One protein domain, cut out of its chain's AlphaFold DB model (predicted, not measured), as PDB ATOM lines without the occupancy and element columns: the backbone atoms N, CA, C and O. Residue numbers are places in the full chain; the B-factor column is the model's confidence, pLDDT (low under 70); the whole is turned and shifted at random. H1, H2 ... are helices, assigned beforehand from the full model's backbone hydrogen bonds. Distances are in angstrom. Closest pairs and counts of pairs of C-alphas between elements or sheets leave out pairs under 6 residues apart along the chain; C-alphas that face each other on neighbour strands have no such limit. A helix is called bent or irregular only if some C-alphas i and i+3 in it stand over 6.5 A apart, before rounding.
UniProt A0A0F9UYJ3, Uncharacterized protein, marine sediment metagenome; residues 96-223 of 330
ATOM      1  N   ALA A  96     124.110 127.229  46.218       90.81
ATOM      2  CA  ALA A  96     123.623 127.797  47.470       90.81
ATOM      3  C   ALA A  96     122.655 126.820  48.145       90.81
ATOM      4  O   ALA A  96     122.797 126.541  49.337       90.81
ATOM      5  N   TYR A  97     121.751 126.223  47.366       89.50
ATOM      6  CA  TYR A  97     120.875 125.148  47.829       89.50
ATOM      7  C   TYR A  97     121.669 123.929  48.323       89.50
ATOM      8  O   TYR A  97     121.406 123.414  49.411       89.50
ATOM      9  N   LEU A  98     122.669 123.488  47.556       90.62
ATOM     10  CA  LEU A  98     123.494 122.323  47.889       90.62
ATOM     11  C   LEU A  98     124.294 122.500  49.186       90.62
ATOM     12  O   LEU A  98     124.466 121.545  49.943       90.62
ATOM     13  N   MET A  99     124.754 123.721  49.449       90.94
ATOM     14  CA  MET A  99     125.517 124.076  50.645       90.94
ATOM     15  C   MET A  99     124.647 124.381  51.867       90.94
ATOM     16  O   MET A  99     125.156 124.382  52.989       90.94
ATOM     17  N   ALA A 100     123.351 124.631  51.680       88.69
ATOM     18  CA  ALA A 100     122.442 124.968  52.763       88.69
ATOM     19  C   ALA A 100     122.279 123.818  53.774       88.69
ATOM     20  O   ALA A 100     122.513 122.643  53.484       88.69
ATOM     21  N   ASN A 101     121.827 124.168  54.984       85.00
ATOM     22  CA  ASN A 101     121.456 123.220  56.040       85.00
ATOM     23  C   ASN A 101     122.533 122.166  56.348       85.00
ATOM     24  O   ASN A 101     122.227 120.988  56.509       85.00
ATOM     25  N   ASN A 102     123.791 122.582  56.496       88.31
ATOM     26  CA  ASN A 102     124.915 121.670  56.718       88.31
ATOM     27  C   ASN A 102     125.168 120.687  55.562       88.31
ATOM     28  O   ASN A 102     125.458 119.514  55.804       88.31
ATOM     29  N   MET A 103     125.050 121.162  54.317       90.44
ATOM     30  CA  MET A 103     125.288 120.375  53.100       90.44
ATOM     31  C   MET A 103     124.398 119.126  52.985       90.44
ATOM     32  O   MET A 103     124.793 118.112  52.408       90.44
ATOM     33  N   GLU A 104     123.190 119.159  53.552       85.44
ATOM     34  CA  GLU A 104     122.320 117.980  53.625       85.44
ATOM     35  C   GLU A 104     121.984 117.427  52.233       85.44
ATOM     36  O   GLU A 104     122.080 116.219  52.010       85.44
ATOM     37  N   ALA A 105     121.666 118.309  51.279       86.38
ATOM     38  CA  ALA A 105     121.384 117.927  49.898       86.38
ATOM     39  C   ALA A 105     122.591 117.245  49.226       86.38
ATOM     40  O   ALA A 105     122.422 116.222  48.566       86.38
ATOM     41  N   LEU A 106     123.813 117.733  49.468       85.88
ATOM     42  CA  LEU A 106     125.044 117.085  48.997       85.88
ATOM     43  C   LEU A 106     125.264 115.716  49.658       85.88
ATOM     44  O   LEU A 106     125.689 114.774  48.993       85.88
ATOM     45  N   GLY A 107     124.948 115.566  50.947       83.81
ATOM     46  CA  GLY A 107     125.058 114.287  51.662       83.81
ATOM     47  C   GLY A 107     124.180 113.176  51.089       83.81
ATOM     48  O   GLY A 107     124.558 112.000  51.123       83.81
ATOM     49  N   ARG A 108     123.036 113.537  50.498       81.75
ATOM     50  CA  ARG A 108     122.113 112.583  49.865       81.75
ATOM     51  C   ARG A 108     122.728 111.862  48.670       81.75
ATOM     52  O   ARG A 108     122.538 110.649  48.562       81.75
ATOM     53  N   LEU A 109     123.536 112.563  47.868       77.00
ATOM     54  CA  LEU A 109     124.253 112.017  46.703       77.00
ATOM     55  C   LEU A 109     125.127 110.807  47.047       77.00
ATOM     56  O   LEU A 109     125.445 109.966  46.212       77.00
ATOM     57  N   PHE A 110     125.515 110.712  48.313       75.69
ATOM     58  CA  PHE A 110     126.566 109.831  48.770       75.69
ATOM     59  C   PHE A 110     126.140 108.810  49.809       75.69
ATOM     60  O   PHE A 110     127.004 108.064  50.264       75.69
ATOM     61  N   ASN A 111     124.841 108.720  50.116       73.69
ATOM     62  CA  ASN A 111     124.316 107.933  51.238       73.69
ATOM     63  C   ASN A 111     124.862 108.384  52.602       73.69
ATOM     64  O   ASN A 111     124.844 107.602  53.547       73.69
ATOM     65  N   SER A 112     125.322 109.631  52.714       78.94
ATOM     66  CA  SER A 112     125.958 110.144  53.932       78.94
ATOM     67  C   SER A 112     125.262 111.420  54.439       78.94
ATOM     68  O   SER A 112     125.936 112.421  54.695       78.94
ATOM     69  N   PRO A 113     123.913 111.458  54.537       74.50
ATOM     70  CA  PRO A 113     123.212 112.655  54.990       74.50
ATOM     71  C   PRO A 113     123.625 113.000  56.425       74.50
ATOM     72  O   PRO A 113     123.599 112.148  57.311       74.50
ATOM     73  N   GLY A 114     124.010 114.257  56.652       79.19
ATOM     74  CA  GLY A 114     124.440 114.729  57.969       79.19
ATOM     75  C   GLY A 114     125.843 114.289  58.397       79.19
ATOM     76  O   GLY A 114     126.223 114.580  59.529       79.19
ATOM     77  N   ASP A 115     126.623 113.643  57.521       85.06
ATOM     78  CA  ASP A 115     128.037 113.328  57.757       85.06
ATOM     79  C   ASP A 115     128.933 114.321  56.986       85.06
ATOM     80  O   ASP A 115     129.303 114.072  55.831       85.06
ATOM     81  N   PRO A 116     129.284 115.474  57.592       84.94
ATOM     82  CA  PRO A 116     130.087 116.488  56.923       84.94
ATOM     83  C   PRO A 116     131.478 115.970  56.550       84.94
ATOM     84  O   PRO A 116     132.018 116.400  55.537       84.94
ATOM     85  N   GLN A 117     132.050 115.023  57.297       86.94
ATOM     86  CA  GLN A 117     133.366 114.476  56.978       86.94
ATOM     87  C   GLN A 117     133.329 113.730  55.639       86.94
ATOM     88  O   GLN A 117     134.170 113.978  54.769       86.94
ATOM     89  N   GLN A 118     132.356 112.835  55.449       85.44
ATOM     90  CA  GLN A 118     132.220 112.096  54.192       85.44
ATOM     91  C   GLN A 118     131.871 113.011  53.016       85.44
ATOM     92  O   GLN A 118     132.414 112.829  51.924       85.44
ATOM     93  N   ILE A 119     131.009 114.007  53.242       88.25
ATOM     94  CA  ILE A 119     130.654 115.005  52.225       88.25
ATOM     95  C   ILE A 119     131.901 115.773  51.783       88.25
ATOM     96  O   ILE A 119     132.203 115.806  50.592       88.25
ATOM     97  N   LEU A 120     132.662 116.328  52.730       88.25
ATOM     98  CA  LEU A 120     133.857 117.131  52.462       88.25
ATOM     99  C   LEU A 120     134.969 116.320  51.798       88.25
ATOM    100  O   LEU A 120     135.582 116.792  50.843       88.25
ATOM    101  N   THR A 121     135.174 115.076  52.235       85.31
ATOM    102  CA  THR A 121     136.152 114.165  51.619       85.31
ATOM    103  C   THR A 121     135.842 113.959  50.138       85.31
ATOM    104  O   THR A 121     136.725 114.067  49.286       85.31
ATOM    105  N   LYS A 122     134.573 113.704  49.800       85.50
ATOM    106  CA  LYS A 122     134.158 113.496  48.408       85.50
ATOM    107  C   LYS A 122     134.186 114.797  47.608       85.50
ATOM    108  O   LYS A 122     134.702 114.802  46.489       85.50
ATOM    109  N   MET A 123     133.709 115.896  48.197       86.94
ATOM    110  CA  MET A 123     133.757 117.240  47.612       86.94
ATOM    111  C   MET A 123     135.192 117.657  47.278       86.94
ATOM    112  O   MET A 123     135.413 118.297  46.251       86.94
ATOM    113  N   GLY A 124     136.177 117.236  48.078       86.25
ATOM    114  CA  GLY A 124     137.578 117.574  47.858       86.25
ATOM    115  C   GLY A 124     138.074 117.195  46.463       86.25
ATOM    116  O   GLY A 124     138.682 118.021  45.794       86.25
ATOM    117  N   SER A 125     137.699 116.022  45.944       83.69
ATOM    118  CA  SER A 125     138.032 115.620  44.565       83.69
ATOM    119  C   SER A 125     137.520 116.592  43.485       83.69
ATOM    120  O   SER A 125     138.190 116.814  42.474       83.69
ATOM    121  N   TYR A 126     136.370 117.232  43.712       87.75
ATOM    122  CA  TYR A 126     135.773 118.194  42.782       87.75
ATOM    123  C   TYR A 126     136.393 119.584  42.903       87.75
ATOM    124  O   TYR A 126     136.520 120.281  41.895       87.75
ATOM    125  N   VAL A 127     136.820 119.963  44.109       86.44
ATOM    126  CA  VAL A 127     137.611 121.178  44.353       86.44
ATOM    127  C   VAL A 127     138.992 121.043  43.706       86.44
ATOM    128  O   VAL A 127     139.415 121.946  42.994       86.44
ATOM    129  N   LEU A 128     139.649 119.884  43.837       82.38
ATOM    130  CA  LEU A 128     140.911 119.566  43.149       82.38
ATOM    131  C   LEU A 128     140.770 119.613  41.626       82.38
ATOM    132  O   LEU A 128     141.644 120.121  40.923       82.38
ATOM    133  N   LYS A 129     139.653 119.100  41.102       81.94
ATOM    134  CA  LYS A 129     139.334 119.231  39.680       81.94
ATOM    135  C   LYS A 129     139.207 120.706  39.286       81.94
ATOM    136  O   LYS A 129     139.822 121.102  38.305       81.94
ATOM    137  N   ALA A 130     138.470 121.510  40.054       83.94
ATOM    138  CA  ALA A 130     138.312 122.937  39.781       83.94
ATOM    139  C   ALA A 130     139.656 123.685  39.804       83.94
ATOM    140  O   ALA A 130     139.940 124.445  38.885       83.94
ATOM    141  N   LEU A 131     140.507 123.414  40.795       79.50
ATOM    142  CA  LEU A 131     141.880 123.926  40.892       79.50
ATOM    143  C   LEU A 131     142.684 123.694  39.603       79.50
ATOM    144  O   LEU A 131     143.309 124.611  39.072       79.50
ATOM    145  N   ARG A 132     142.627 122.470  39.068       76.38
ATOM    146  CA  ARG A 132     143.264 122.119  37.792       76.38
ATOM    147  C   ARG A 132     142.637 122.856  36.611       76.38
ATOM    148  O   ARG A 132     143.367 123.357  35.761       76.38
ATOM    149  N   ASP A 133     141.310 122.925  36.561       77.31
ATOM    150  CA  ASP A 133     140.573 123.551  35.459       77.31
ATOM    151  C   ASP A 133     140.837 125.073  35.382       77.31
ATOM    152  O   ASP A 133     140.843 125.639  34.292       77.31
ATOM    153  N   PHE A 134     141.139 125.731  36.509       74.94
ATOM    154  CA  PHE A 134     141.533 127.148  36.558       74.94
ATOM    155  C   PHE A 134     143.009 127.413  36.215       74.94
ATOM    156  O   PHE A 134     143.470 128.544  36.344       74.94
ATOM    157  N   GLY A 135     143.770 126.404  35.783       65.56
ATOM    158  CA  GLY A 135     145.183 126.571  35.427       65.56
ATOM    159  C   GLY A 135     146.113 126.797  36.626       65.56
ATOM    160  O   GLY A 135     147.322 126.881  36.436       65.56
ATOM    161  N   ALA A 136     145.575 126.810  37.851       58.34
ATOM    162  CA  ALA A 136     146.350 126.892  39.086       58.34
ATOM    163  C   ALA A 136     147.143 125.600  39.361       58.34
ATOM    164  O   ALA A 136     148.051 125.597  40.180       58.34
ATOM    165  N   ALA A 137     146.849 124.496  38.662       57.12
ATOM    166  CA  ALA A 137     147.534 123.224  38.856       57.12
ATOM    167  C   ALA A 137     147.876 122.521  37.543       57.12
ATOM    168  O   ALA A 137     147.128 121.656  37.087       57.12
ATOM    169  N   GLN A 138     149.043 122.831  36.967       49.03
ATOM    170  CA  GLN A 138     149.633 121.946  35.961       49.03
ATOM    171  C   GLN A 138     150.750 121.027  36.462       49.03
ATOM    172  O   GLN A 138     150.924 120.003  35.811       49.03
ATOM    173  N   GLN A 139     151.441 121.252  37.596       49.16
ATOM    174  CA  GLN A 139     152.502 120.300  38.010       49.16
ATOM    175  C   GLN A 139     152.664 119.975  39.513       49.16
ATOM    176  O   GLN A 139     153.218 118.916  39.797       49.16
ATOM    177  N   HIS A 140     152.133 120.749  40.475       51.59
ATOM    178  CA  HIS A 140     152.471 120.532  41.905       51.59
ATOM    179  C   HIS A 140     151.312 120.158  42.851       51.59
ATOM    180  O   HIS A 140     151.524 119.470  43.844       51.59
ATOM    181  N   TYR A 141     150.064 120.475  42.503       55.31
ATOM    182  CA  TYR A 141     149.010 120.610  43.515       55.31
ATOM    183  C   TYR A 141     148.020 119.430  43.656       55.31
ATOM    184  O   TYR A 141     147.285 119.344  44.634       55.31
ATOM    185  N   GLY A 142     147.982 118.464  42.731       54.78
ATOM    186  CA  GLY A 142     146.923 117.431  42.716       54.78
ATOM    187  C   GLY A 142     146.867 116.515  43.954       54.78
ATOM    188  O   GLY A 142     145.781 116.140  44.389       54.78
ATOM    189  N   PHE A 143     148.024 116.170  44.534       53.34
ATOM    190  CA  PHE A 143     148.122 115.333  45.741       53.34
ATOM    191  C   PHE A 143     148.206 116.145  47.043       53.34
ATOM    192  O   PHE A 143     147.769 115.654  48.080       53.34
ATOM    193  N   GLN A 144     148.730 117.375  46.990       61.41
ATOM    194  CA  GLN A 144     148.975 118.220  48.166       61.41
ATOM    195  C   GLN A 144     147.688 118.613  48.898       61.41
ATOM    196  O   GLN A 144     147.666 118.663  50.121       61.41
ATOM    197  N   TYR A 145     146.596 118.832  48.164       64.81
ATOM    198  CA  TYR A 145     145.350 119.362  48.722       64.81
ATOM    199  C   TYR A 145     144.337 118.284  49.163       64.81
ATOM    200  O   TYR A 145     143.367 118.606  49.849       64.81
ATOM    201  N   SER A 146     144.539 117.002  48.828       71.88
ATOM    202  CA  SER A 146     143.597 115.933  49.209       71.88
ATOM    203  C   SER A 146     143.631 115.627  50.712       71.88
ATOM    204  O   SER A 146     142.579 115.563  51.351       71.88
ATOM    205  N   GLY A 147     144.831 115.508  51.289       81.12
ATOM    206  CA  GLY A 147     145.041 115.294  52.724       81.12
ATOM    207  C   GLY A 147     144.461 116.423  53.589       81.12
ATOM    208  O   GLY A 147     143.665 116.139  54.483       81.12
ATOM    209  N   PRO A 148     144.768 117.700  53.303       85.56
ATOM    210  CA  PRO A 148     144.190 118.839  54.012       85.56
ATOM    211  C   PRO A 148     142.661 118.904  53.961       85.56
ATOM    212  O   PRO A 148     142.041 119.163  54.987       85.56
ATOM    213  N   LEU A 149     142.027 118.614  52.819       86.25
ATOM    214  CA  LEU A 149     140.559 118.609  52.714       86.25
ATOM    215  C   LEU A 149     139.918 117.463  53.517       86.25
ATOM    216  O   LEU A 149     138.857 117.646  54.118       86.25
ATOM    217  N   GLN A 150     140.569 116.300  53.586       85.38
ATOM    218  CA  GLN A 150     140.137 115.205  54.457       85.38
ATOM    219  C   GLN A 150     140.294 115.568  55.945       85.38
ATOM    220  O   GLN A 150     139.360 115.376  56.731       85.38
ATOM    221  N   SER A 151     141.444 116.125  56.335       89.69
ATOM    222  CA  SER A 151     141.707 116.600  57.701       89.69
ATOM    223  C   SER A 151     140.729 117.693  58.122       89.69
ATOM    224  O   SER A 151     140.198 117.648  59.232       89.69
ATOM    225  N   PHE A 152     140.398 118.607  57.212       92.69
ATOM    226  CA  PHE A 152     139.363 119.610  57.414       92.69
ATOM    227  C   PHE A 152     137.994 118.970  57.686       92.69
ATOM    228  O   PHE A 152     137.302 119.359  58.628       92.69
ATOM    229  N   GLY A 153     137.623 117.923  56.940       90.81
ATOM    230  CA  GLY A 153     136.406 117.151  57.202       90.81
ATOM    231  C   GLY A 153     136.353 116.555  58.610       90.81
ATOM    232  O   GLY A 153     135.325 116.643  59.288       90.81
ATOM    233  N   HIS A 154     137.470 116.002  59.089       91.12
ATOM    234  CA  HIS A 154     137.582 115.511  60.464       91.12
ATOM    235  C   HIS A 154     137.491 116.637  61.499       91.12
ATOM    236  O   HIS A 154     136.834 116.469  62.529       91.12
ATOM    237  N   TRP A 155     138.128 117.777  61.238       93.81
ATOM    238  CA  TRP A 155     138.090 118.946  62.115       93.81
ATOM    239  C   TRP A 155     136.666 119.507  62.254       93.81
ATOM    240  O   TRP A 155     136.211 119.764  63.373       93.81
ATOM    241  N   ILE A 156     135.906 119.596  61.158       94.50
ATOM    242  CA  ILE A 156     134.487 119.989  61.178       94.50
ATOM    243  C   ILE A 156     133.652 119.017  62.018       94.50
ATOM    244  O   ILE A 156     132.915 119.448  62.905       94.50
ATOM    245  N   ALA A 157     133.798 117.709  61.788       90.12
ATOM    246  CA  ALA A 157     133.037 116.697  62.517       90.12
ATOM    247  C   ALA A 157     133.329 116.718  64.028       90.12
ATOM    248  O   ALA A 157     132.402 116.653  64.834       90.12
ATOM    249  N   ARG A 158     134.602 116.864  64.424       91.31
ATOM    250  CA  ARG A 158     135.010 116.931  65.840       91.31
ATOM    251  C   ARG A 158     134.551 118.210  66.535       91.31
ATOM    252  O   ARG A 158     134.229 118.174  67.717       91.31
ATOM    253  N   SER A 159     134.541 119.330  65.820       92.00
ATOM    254  CA  SER A 159     134.176 120.635  66.384       92.00
ATOM    255  C   SER A 159     132.666 120.880  66.442       92.00
ATOM    256  O   SER A 159     132.235 121.851  67.060       92.00
ATOM    257  N   GLY A 160     131.851 120.038  65.795       89.56
ATOM    258  CA  GLY A 160     130.399 120.234  65.705       89.56
ATOM    259  C   GLY A 160     129.998 121.479  64.903       89.56
ATOM    260  O   GLY A 160     128.858 121.940  64.995       89.56
ATOM    261  N   ARG A 161     130.930 122.052  64.132       92.88
ATOM    262  CA  ARG A 161     130.686 123.232  63.297       92.88
ATOM    263  C   ARG A 161     129.792 122.865  62.117       92.88
ATOM    264  O   ARG A 161     129.827 121.748  61.609       92.88
ATOM    265  N   ARG A 162     128.989 123.831  61.670       92.31
ATOM    266  CA  ARG A 162     128.060 123.670  60.546       92.31
ATOM    267  C   ARG A 162     128.490 124.540  59.374       92.31
ATOM    268  O   ARG A 162     128.901 125.677  59.588       92.31
ATOM    269  N   ILE A 163     128.346 124.019  58.161       92.94
ATOM    270  CA  ILE A 163     128.626 124.747  56.919       92.94
ATOM    271  C   ILE A 163     127.308 124.966  56.180       92.94
ATOM    272  O   ILE A 163     126.729 124.007  55.684       92.94
ATOM    273  N   ASN A 164     126.816 126.204  56.116       92.56
ATOM    274  CA  ASN A 164     125.523 126.504  55.482       92.56
ATOM    275  C   ASN A 164     125.660 127.284  54.169       92.56
ATOM    276  O   ASN A 164     124.659 127.638  53.552       92.56
ATOM    277  N   SER A 165     126.890 127.593  53.763       94.56
ATOM    278  CA  SER A 165     127.195 128.376  52.571       94.56
ATOM    279  C   SER A 165     128.624 128.102  52.103       94.56
ATOM    280  O   SER A 165     129.448 127.562  52.846       94.56
ATOM    281  N   VAL A 166     128.946 128.513  50.874       94.50
ATOM    282  CA  VAL A 166     130.341 128.523  50.402       94.50
ATOM    283  C   VAL A 166     131.191 129.493  51.231       94.50
ATOM    284  O   VAL A 166     132.355 129.215  51.488       94.50
ATOM    285  N   ASP A 167     130.618 130.598  51.708       95.12
ATOM    286  CA  ASP A 167     131.345 131.555  52.549       95.12
ATOM    287  C   ASP A 167     131.706 130.961  53.917       95.12
ATOM    288  O   ASP A 167     132.831 131.133  54.388       95.12
ATOM    289  N   ASP A 168     130.801 130.182  54.519       95.62
ATOM    290  CA  ASP A 168     131.116 129.398  55.716       95.62
ATOM    291  C   ASP A 168     132.227 128.390  55.447       95.62
ATOM    292  O   ASP A 168     133.137 128.271  56.263       95.62
ATOM    293  N   MET A 169     132.163 127.684  54.312       95.12
ATOM    294  CA  MET A 169     133.181 126.715  53.906       95.12
ATOM    295  C   MET A 169     134.563 127.365  53.849       95.12
ATOM    296  O   MET A 169     135.489 126.875  54.486       95.12
ATOM    297  N   VAL A 170     134.691 128.486  53.135       95.94
ATOM    298  CA  VAL A 170     135.959 129.213  52.967       95.94
ATOM    299  C   VAL A 170     136.477 129.717  54.305       95.94
ATOM    300  O   VAL A 170     137.622 129.450  54.660       95.94
ATOM    301  N   ARG A 171     135.632 130.406  55.080       97.19
ATOM    302  CA  ARG A 171     136.012 130.953  56.389       97.19
ATOM    303  C   ARG A 171     136.495 129.854  57.334       97.19
ATOM    304  O   ARG A 171     137.497 130.031  58.015       97.19
ATOM    305  N   LEU A 172     135.769 128.739  57.398       96.69
ATOM    306  CA  LEU A 172     136.112 127.611  58.262       96.69
ATOM    307  C   LEU A 172     137.352 126.867  57.776       96.69
ATOM    308  O   LEU A 172     138.129 126.408  58.605       96.69
ATOM    309  N   PHE A 173     137.541 126.759  56.464       95.44
ATOM    310  CA  PHE A 173     138.722 126.133  55.889       95.44
ATOM    311  C   PHE A 173     139.984 126.950  56.171       95.44
ATOM    312  O   PHE A 173     140.961 126.392  56.653       95.44
ATOM    313  N   LEU A 174     139.945 128.271  55.970       95.06
ATOM    314  CA  LEU A 174     141.062 129.155  56.312       95.06
ATOM    315  C   LEU A 174     141.355 129.134  57.815       95.06
ATOM    316  O   LEU A 174     142.498 128.943  58.203       95.06
ATOM    317  N   GLN A 175     140.320 129.194  58.662       96.44
ATOM    318  CA  GLN A 175     140.492 129.026  60.107       96.44
ATOM    319  C   GLN A 175     141.184 127.698  60.455       96.44
ATOM    320  O   GLN A 175     142.055 127.664  61.319       96.44
ATOM    321  N   PHE A 176     140.784 126.601  59.810       95.56
ATOM    322  CA  PHE A 176     141.420 125.302  59.998       95.56
ATOM    323  C   PHE A 176     142.905 125.352  59.622       95.56
ATOM    324  O   PHE A 176     143.728 124.899  60.408       95.56
ATOM    325  N   LEU A 177     143.260 125.934  58.473       93.88
ATOM    326  CA  LEU A 177     144.660 126.066  58.066       93.88
ATOM    327  C   LEU A 177     145.471 126.889  59.072       93.88
ATOM    328  O   LEU A 177     146.538 126.444  59.483       93.88
ATOM    329  N   ASP A 178     144.940 128.014  59.549       94.81
ATOM    330  CA  ASP A 178     145.599 128.837  60.567       94.81
ATOM    331  C   ASP A 178     145.828 128.045  61.871       94.81
ATOM    332  O   ASP A 178     146.895 128.129  62.485       94.81
ATOM    333  N   GLU A 179     144.843 127.251  62.308       94.50
ATOM    334  CA  GLU A 179     144.943 126.406  63.506       94.50
ATOM    335  C   GLU A 179     145.959 125.262  63.341       94.50
ATOM    336  O   GLU A 179     146.667 124.932  64.295       94.50
ATOM    337  N   GLU A 180     146.041 124.645  62.159       93.25
ATOM    338  CA  GLU A 180     147.034 123.606  61.865       93.25
ATOM    339  C   GLU A 180     148.452 124.192  61.766       93.25
ATOM    340  O   GLU A 180     149.386 123.608  62.322       93.25
ATOM    341  N   HIS A 181     148.613 125.362  61.135       92.38
ATOM    342  CA  HIS A 181     149.898 126.056  60.991       92.38
ATOM    343  C   HIS A 181     150.496 126.450  62.348       92.38
ATOM    344  O   HIS A 181     151.681 126.239  62.606       92.38
ATOM    345  N   ASN A 182     149.654 126.961  63.250       92.56
ATOM    346  CA  ASN A 182     150.064 127.411  64.582       92.56
ATOM    347  C   ASN A 182     150.052 126.295  65.647       92.56
ATOM    348  O   ASN A 182     150.236 126.569  66.832       92.56
ATOM    349  N   SER A 183     149.815 125.039  65.260       92.94
ATOM    350  CA  SER A 183     149.782 123.907  66.190       92.94
ATOM    351  C   SER A 183     151.180 123.562  66.720       92.94
ATOM    352  O   SER A 183     152.155 123.547  65.972       92.94
ATOM    353  N   ASP A 184     151.285 123.182  67.997       92.81
ATOM    354  CA  ASP A 184     152.528 122.635  68.568       92.81
ATOM    355  C   ASP A 184     152.856 121.229  68.032       92.81
ATOM    356  O   ASP A 184     154.021 120.824  68.000       92.81
ATOM    357  N   ASP A 185     151.837 120.494  67.570       90.56
ATOM    358  CA  ASP A 185     151.977 119.163  66.975       90.56
ATOM    359  C   ASP A 185     152.602 119.247  65.561       90.56
ATOM    360  O   ASP A 185     151.989 119.820  64.652       90.56
ATOM    361  N   PRO A 186     153.796 118.663  65.333       88.25
ATOM    362  CA  PRO A 186     154.469 118.711  64.037       88.25
ATOM    363  C   PRO A 186     153.700 117.994  62.919       88.25
ATOM    364  O   PRO A 186     153.834 118.389  61.761       88.25
ATOM    365  N   TYR A 187     152.883 116.981  63.229       85.56
ATOM    366  CA  TYR A 187     152.069 116.295  62.219       85.56
ATOM    367  C   TYR A 187     150.947 117.189  61.696       85.56
ATOM    368  O   TYR A 187     150.626 117.152  60.510       85.56
ATOM    369  N   ARG A 188     150.386 118.019  62.576       85.62
ATOM    370  CA  ARG A 188     149.377 119.025  62.234       85.62
ATOM    371  C   ARG A 188     149.969 120.132  61.369       85.62
ATOM    372  O   ARG A 188     149.470 120.380  60.275       85.62
ATOM    373  N   ARG A 189     151.129 120.675  61.756       87.00
ATOM    374  CA  ARG A 189     151.849 121.675  60.941       87.00
ATOM    375  C   ARG A 189     152.237 121.171  59.551       87.00
ATOM    376  O   ARG A 189     152.207 121.940  58.590       87.00
ATOM    377  N   ALA A 190     152.562 119.883  59.418       84.44
ATOM    378  CA  ALA A 190     152.904 119.292  58.125       84.44
ATOM    379  C   ALA A 190     151.768 119.429  57.092       84.44
ATOM    380  O   ALA A 190     152.050 119.573  55.905       84.44
ATOM    381  N   ILE A 191     150.499 119.460  57.530       83.19
ATOM    382  CA  ILE A 191     149.336 119.682  56.653       83.19
ATOM    383  C   ILE A 191     149.489 121.002  55.893       83.19
ATOM    384  O   ILE A 191     149.315 121.023  54.679       83.19
ATOM    385  N   THR A 192     149.854 122.084  56.581       79.75
ATOM    386  CA  THR A 192     150.027 123.414  55.975       79.75
ATOM    387  C   THR A 192     151.355 123.574  55.244       79.75
ATOM    388  O   THR A 192     151.403 124.265  54.231       79.75
ATOM    389  N   SER A 193     152.418 122.888  55.678       77.94
ATOM    390  CA  SER A 193     153.694 122.884  54.947       77.94
ATOM    391  C   SER A 193     153.571 122.245  53.563       77.94
ATOM    392  O   SER A 193     154.272 122.642  52.641       77.94
ATOM    393  N   HIS A 194     152.668 121.275  53.388       75.50
ATOM    394  CA  HIS A 194     152.377 120.685  52.078       75.50
ATOM    395  C   HIS A 194     151.554 121.589  51.155       75.50
ATOM    396  O   HIS A 194     151.438 121.273  49.973       75.50
ATOM    397  N   LEU A 195     150.979 122.669  51.687       76.31
ATOM    398  CA  LEU A 195     150.127 123.605  50.961       76.31
ATOM    399  C   LEU A 195     150.826 124.904  50.571       76.31
ATOM    400  O   LEU A 195     150.158 125.792  50.053       76.31
ATOM    401  N   ASP A 196     152.125 125.032  50.854       81.31
ATOM    402  CA  ASP A 196     152.868 126.272  50.625       81.31
ATOM    403  C   ASP A 196     152.204 127.484  51.314       81.31
ATOM    404  O   ASP A 196     152.229 128.600  50.808       81.31
ATOM    405  N   TYR A 197     151.610 127.256  52.494       83.81
ATOM    406  CA  TYR A 197     150.784 128.232  53.222       83.81
ATOM    407  C   TYR A 197     151.495 129.570  53.513       83.81
ATOM    408  O   TYR A 197     150.854 130.615  53.527       83.81
ATOM    409  N   ASP A 198     152.820 129.549  53.689       85.44
ATOM    410  CA  ASP A 198     153.634 130.747  53.954       85.44
ATOM    411  C   ASP A 198     154.087 131.488  52.685       85.44
ATOM    412  O   ASP A 198     154.749 132.528  52.776       85.44
ATOM    413  N   GLN A 199     153.811 130.948  51.494       85.06
ATOM    414  CA  GLN A 199     154.260 131.572  50.256       85.06
ATOM    415  C   GLN A 199     153.396 132.794  49.905       85.06
ATOM    416  O   GLN A 199     152.189 132.798  50.150       85.06
ATOM    417  N   PRO A 200     153.978 133.847  49.297       83.94
ATOM    418  CA  PRO A 200     153.229 135.046  48.910       83.94
ATOM    419  C   PRO A 200     152.108 134.795  47.893       83.94
ATOM    420  O   PRO A 200     151.222 135.635  47.749       83.94
ATOM    421  N   ASP A 201     152.180 133.688  47.158       83.25
ATOM    422  CA  ASP A 201     151.184 133.233  46.191       83.25
ATOM    423  C   ASP A 201     150.189 132.228  46.790       83.25
ATOM    424  O   ASP A 201     149.413 131.622  46.047       83.25
ATOM    425  N   PHE A 202     150.173 132.061  48.121       85.44
ATOM    426  CA  PHE A 202     149.157 131.246  48.768       85.44
ATOM    427  C   PHE A 202     147.756 131.817  48.486       85.44
ATOM    428  O   PHE A 202     147.545 133.029  48.619       85.44
ATOM    429  N   PRO A 203     146.775 130.972  48.123       87.69
ATOM    430  CA  PRO A 203     145.510 131.462  47.602       87.69
ATOM    431  C   PRO A 203     144.687 132.207  48.646       87.69
ATOM    432  O   PRO A 203     144.484 131.727  49.768       87.69
ATOM    433  N   ASP A 204     144.150 133.360  48.255       90.81
ATOM    434  CA  ASP A 204     143.329 134.175  49.145       90.81
ATOM    435  C   ASP A 204     141.891 133.629  49.299       90.81
ATOM    436  O   ASP A 204     141.454 132.680  48.637       90.81
ATOM    437  N   ALA A 205     141.100 134.241  50.186       94.12
ATOM    438  CA  ALA A 205     139.713 133.831  50.421       94.12
ATOM    439  C   ALA A 205     138.829 133.892  49.158       94.12
ATOM    440  O   ALA A 205     137.892 133.103  49.017       94.12
ATOM    441  N   SER A 206     139.102 134.818  48.238       94.06
ATOM    442  CA  SER A 206     138.363 134.961  46.982       94.06
ATOM    443  C   SER A 206     138.695 133.818  46.020       94.06
ATOM    444  O   SER A 206     137.788 133.269  45.385       94.06
ATOM    445  N   GLU A 207     139.954 133.394  45.948       91.00
ATOM    446  CA  GLU A 207     140.374 132.222  45.175       91.00
ATOM    447  C   GLU A 207     139.787 130.928  45.736       91.00
ATOM    448  O   GLU A 207     139.116 130.192  45.002       91.00
ATOM    449  N   TRP A 208     139.890 130.713  47.050       91.81
ATOM    450  CA  TRP A 208     139.241 129.583  47.719       91.81
ATOM    451  C   TRP A 208     137.733 129.555  47.468       91.81
ATOM    452  O   TRP A 208     137.174 128.499  47.156       91.81
ATOM    453  N   LYS A 209     137.063 130.710  47.531       94.56
ATOM    454  CA  LYS A 209     135.629 130.819  47.232       94.56
ATOM    455  C   LYS A 209     135.314 130.377  45.809       94.56
ATOM    456  O   LYS A 209     134.362 129.619  45.619       94.56
ATOM    457  N   LYS A 210     136.103 130.801  44.816       92.31
ATOM    458  CA  LYS A 210     135.930 130.368  43.418       92.31
ATOM    459  C   LYS A 210     136.061 128.851  43.293       92.31
ATOM    460  O   LYS A 210     135.219 128.227  42.645       92.31
ATOM    461  N   TRP A 211     137.058 128.251  43.938       91.12
ATOM    462  CA  TRP A 211     137.312 126.811  43.846       91.12
ATOM    463  C   TRP A 211     136.271 125.968  44.561       91.12
ATOM    464  O   TRP A 211     135.774 125.009  43.974       91.12
ATOM    465  N   PHE A 212     135.879 126.335  45.782       93.38
ATOM    466  CA  PHE A 212     134.806 125.642  46.490       93.38
ATOM    467  C   PHE A 212     133.483 125.766  45.743       93.38
ATOM    468  O   PHE A 212     132.808 124.762  45.526       93.38
ATOM    469  N   HIS A 213     133.139 126.964  45.272       94.69
ATOM    470  CA  HIS A 213     131.923 127.169  44.495       94.69
ATOM    471  C   HIS A 213     131.915 126.329  43.208       94.69
ATOM    472  O   HIS A 213     130.925 125.660  42.913       94.69
ATOM    473  N   GLN A 214     133.022 126.311  42.459       92.44
ATOM    474  CA  GLN A 214     133.132 125.486  41.256       92.44
ATOM    475  C   GLN A 214     133.154 123.986  41.580       92.44
ATOM    476  O   GLN A 214     132.582 123.198  40.833       92.44
ATOM    477  N   GLY A 215     133.753 123.577  42.699       91.31
ATOM    478  CA  GLY A 215     133.729 122.199  43.185       91.31
ATOM    479  C   GLY A 215     132.309 121.723  43.489       91.31
ATOM    480  O   GLY A 215     131.910 120.660  43.016       91.31
ATOM    481  N   VAL A 216     131.511 122.539  44.186       92.44
ATOM    482  CA  VAL A 216     130.090 122.257  44.452       92.44
ATOM    483  C   VAL A 216     129.298 122.174  43.146       92.44
ATOM    484  O   VAL A 216     128.551 121.217  42.954       92.44
ATOM    485  N   LYS A 217     129.511 123.110  42.208       91.44
ATOM    486  CA  LYS A 217     128.896 123.058  40.868       91.44
ATOM    487  C   LYS A 217     129.243 121.777  40.119       91.44
ATOM    488  O   LYS A 217     128.359 121.118  39.587       91.44
ATOM    489  N   ASN A 218     130.524 121.419  40.081       89.50
ATOM    490  CA  ASN A 218     131.010 120.223  39.397       89.50
ATOM    491  C   ASN A 218     130.418 118.948  40.005       89.50
ATOM    492  O   ASN A 218     130.112 118.010  39.273       89.50
ATOM    493  N   MET A 219     130.275 118.917  41.329       88.69
ATOM    494  CA  MET A 219     129.677 117.798  42.043       88.69
ATOM    495  C   MET A 219     128.177 117.683  41.750       88.69
ATOM    496  O   MET A 219     127.711 116.599  41.416       88.69
ATOM    497  N   GLY A 220     127.435 118.788  41.823       88.00
ATOM    498  CA  GLY A 220     126.005 118.817  41.517       88.00
ATOM    499  C   GLY A 220     125.688 118.487  40.053       88.00
ATOM    500  O   GLY A 220     124.775 117.714  39.774       88.00
ATOM    501  N   ALA A 221     126.505 118.959  39.110       85.56
ATOM    502  CA  ALA A 221     126.324 118.717  37.676       85.56
ATOM    503  C   ALA A 221     126.332 117.228  37.275       85.56
ATOM    504  O   ALA A 221     125.760 116.875  36.249       85.56
ATOM    505  N   LEU A 222     126.947 116.340  38.067       78.62
ATOM    506  CA  LEU A 222     126.868 114.895  37.816       78.62
ATOM    507  C   LEU A 222     125.450 114.337  37.975       78.62
ATOM    508  O   LEU A 222     125.121 113.333  37.353       78.62
ATOM    509  N   TYR A 223     124.630 114.996  38.786       76.44
ATOM    510  CA  TYR A 223     123.306 114.531  39.189       76.44
ATOM    511  C   TYR A 223     122.184 115.438  38.673       76.44
ATOM    512  O   TYR A 223     121.007 115.118  38.823       76.44
TER     513      TYR A 223
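This is residues 96 to 223 of the 330 residues of an uncharacterized protein of marine sediment metagenome (UniProt A0A0F9UYJ3). The longest helix, H2, and H3 fold back on each other as a helical hairpin, and H6 and H4 cover one side of it, H6 crossing H2 and H4 running across H3. H1 packs at one end of this body, on the first residues of H2 and the last part of H6, while H5 packs at the opposite end, on the last residues of H4. The printed part has 128 residues with six named helices, H1 to H6 in chain order, and no named strand; the class is all helix. It is compact, with a radius of gyration of the C-alphas of 13.9 A and spans of 36 by 33 by 22 A.

H2, residues 116 to 133, is 24.9 A long, begins at C-alpha 116 (130.087, 116.488, 56.923), and has a kink of 30 degrees near residue 123. H3 is residues 146 to 159, 20.1 A. H6, residues 205 to 221, is 23.9 A long and ends at C-alpha 221 (126.324, 118.717, 37.676). H4 is residues 166 to 181, 22.4 A. H1, residues 96 to 108, is 15.5 A long and begins at C-alpha 96 (123.623, 127.797, 47.470); it is irregular, with C-alphas 102 and 105 8.5 A apart. H5 is residues 186 to 193, 10.0 A.

H2 and H3 form a hairpin and touch, opposite ways at a shallow tilt of 31 degrees; their closest C-alphas, Gln 117 and Gly 153, are 4.1 A apart. H2 touches H6 with residues 123 to 131 alone, about perpendicular at 77 degrees; the closest C-alphas, Val 127 and Gly 215, are 4.2 A apart. H4 touches H6 at a steep tilt of 57 degrees, closest at the C-alphas of Val 170 and Lys 209, 6.0 A. H3 and H4 only just touch, with 3 pairs of C-alphas within 8 A, closest at Phe 152 and Phe 176, 6.6 A. H1 touches H2 with residues 102 to 107 alone, closest at the C-alphas of Gly 107 and Ile 119, 5.7 A. H6 touches H1 with residues 216 to 220 alone, closest at the C-alphas of Leu 98 and Val 216, 7.4 A. H5 touches H4, closest at the C-alphas of His 181 and Arg 189, 4.8 A. H2 and H4 are apart. Every O i to N i+4 pair is within hydrogen-bond range in H3, H4 and H6; the counts are 12 of 14 in H2, 2 of 4 in H5 and 4 of 9 in H1, where 6 of 10 O i to N i+3 pairs are within range.

The C-alphas farthest apart, Asp 184 and Tyr 223, are 42.2 A apart. The printed part has no cut. The links H2 to H3 and H5 to H6 are long. Mean pLDDT of the printed part is 85.0, and residues 135 to 145 are under 70.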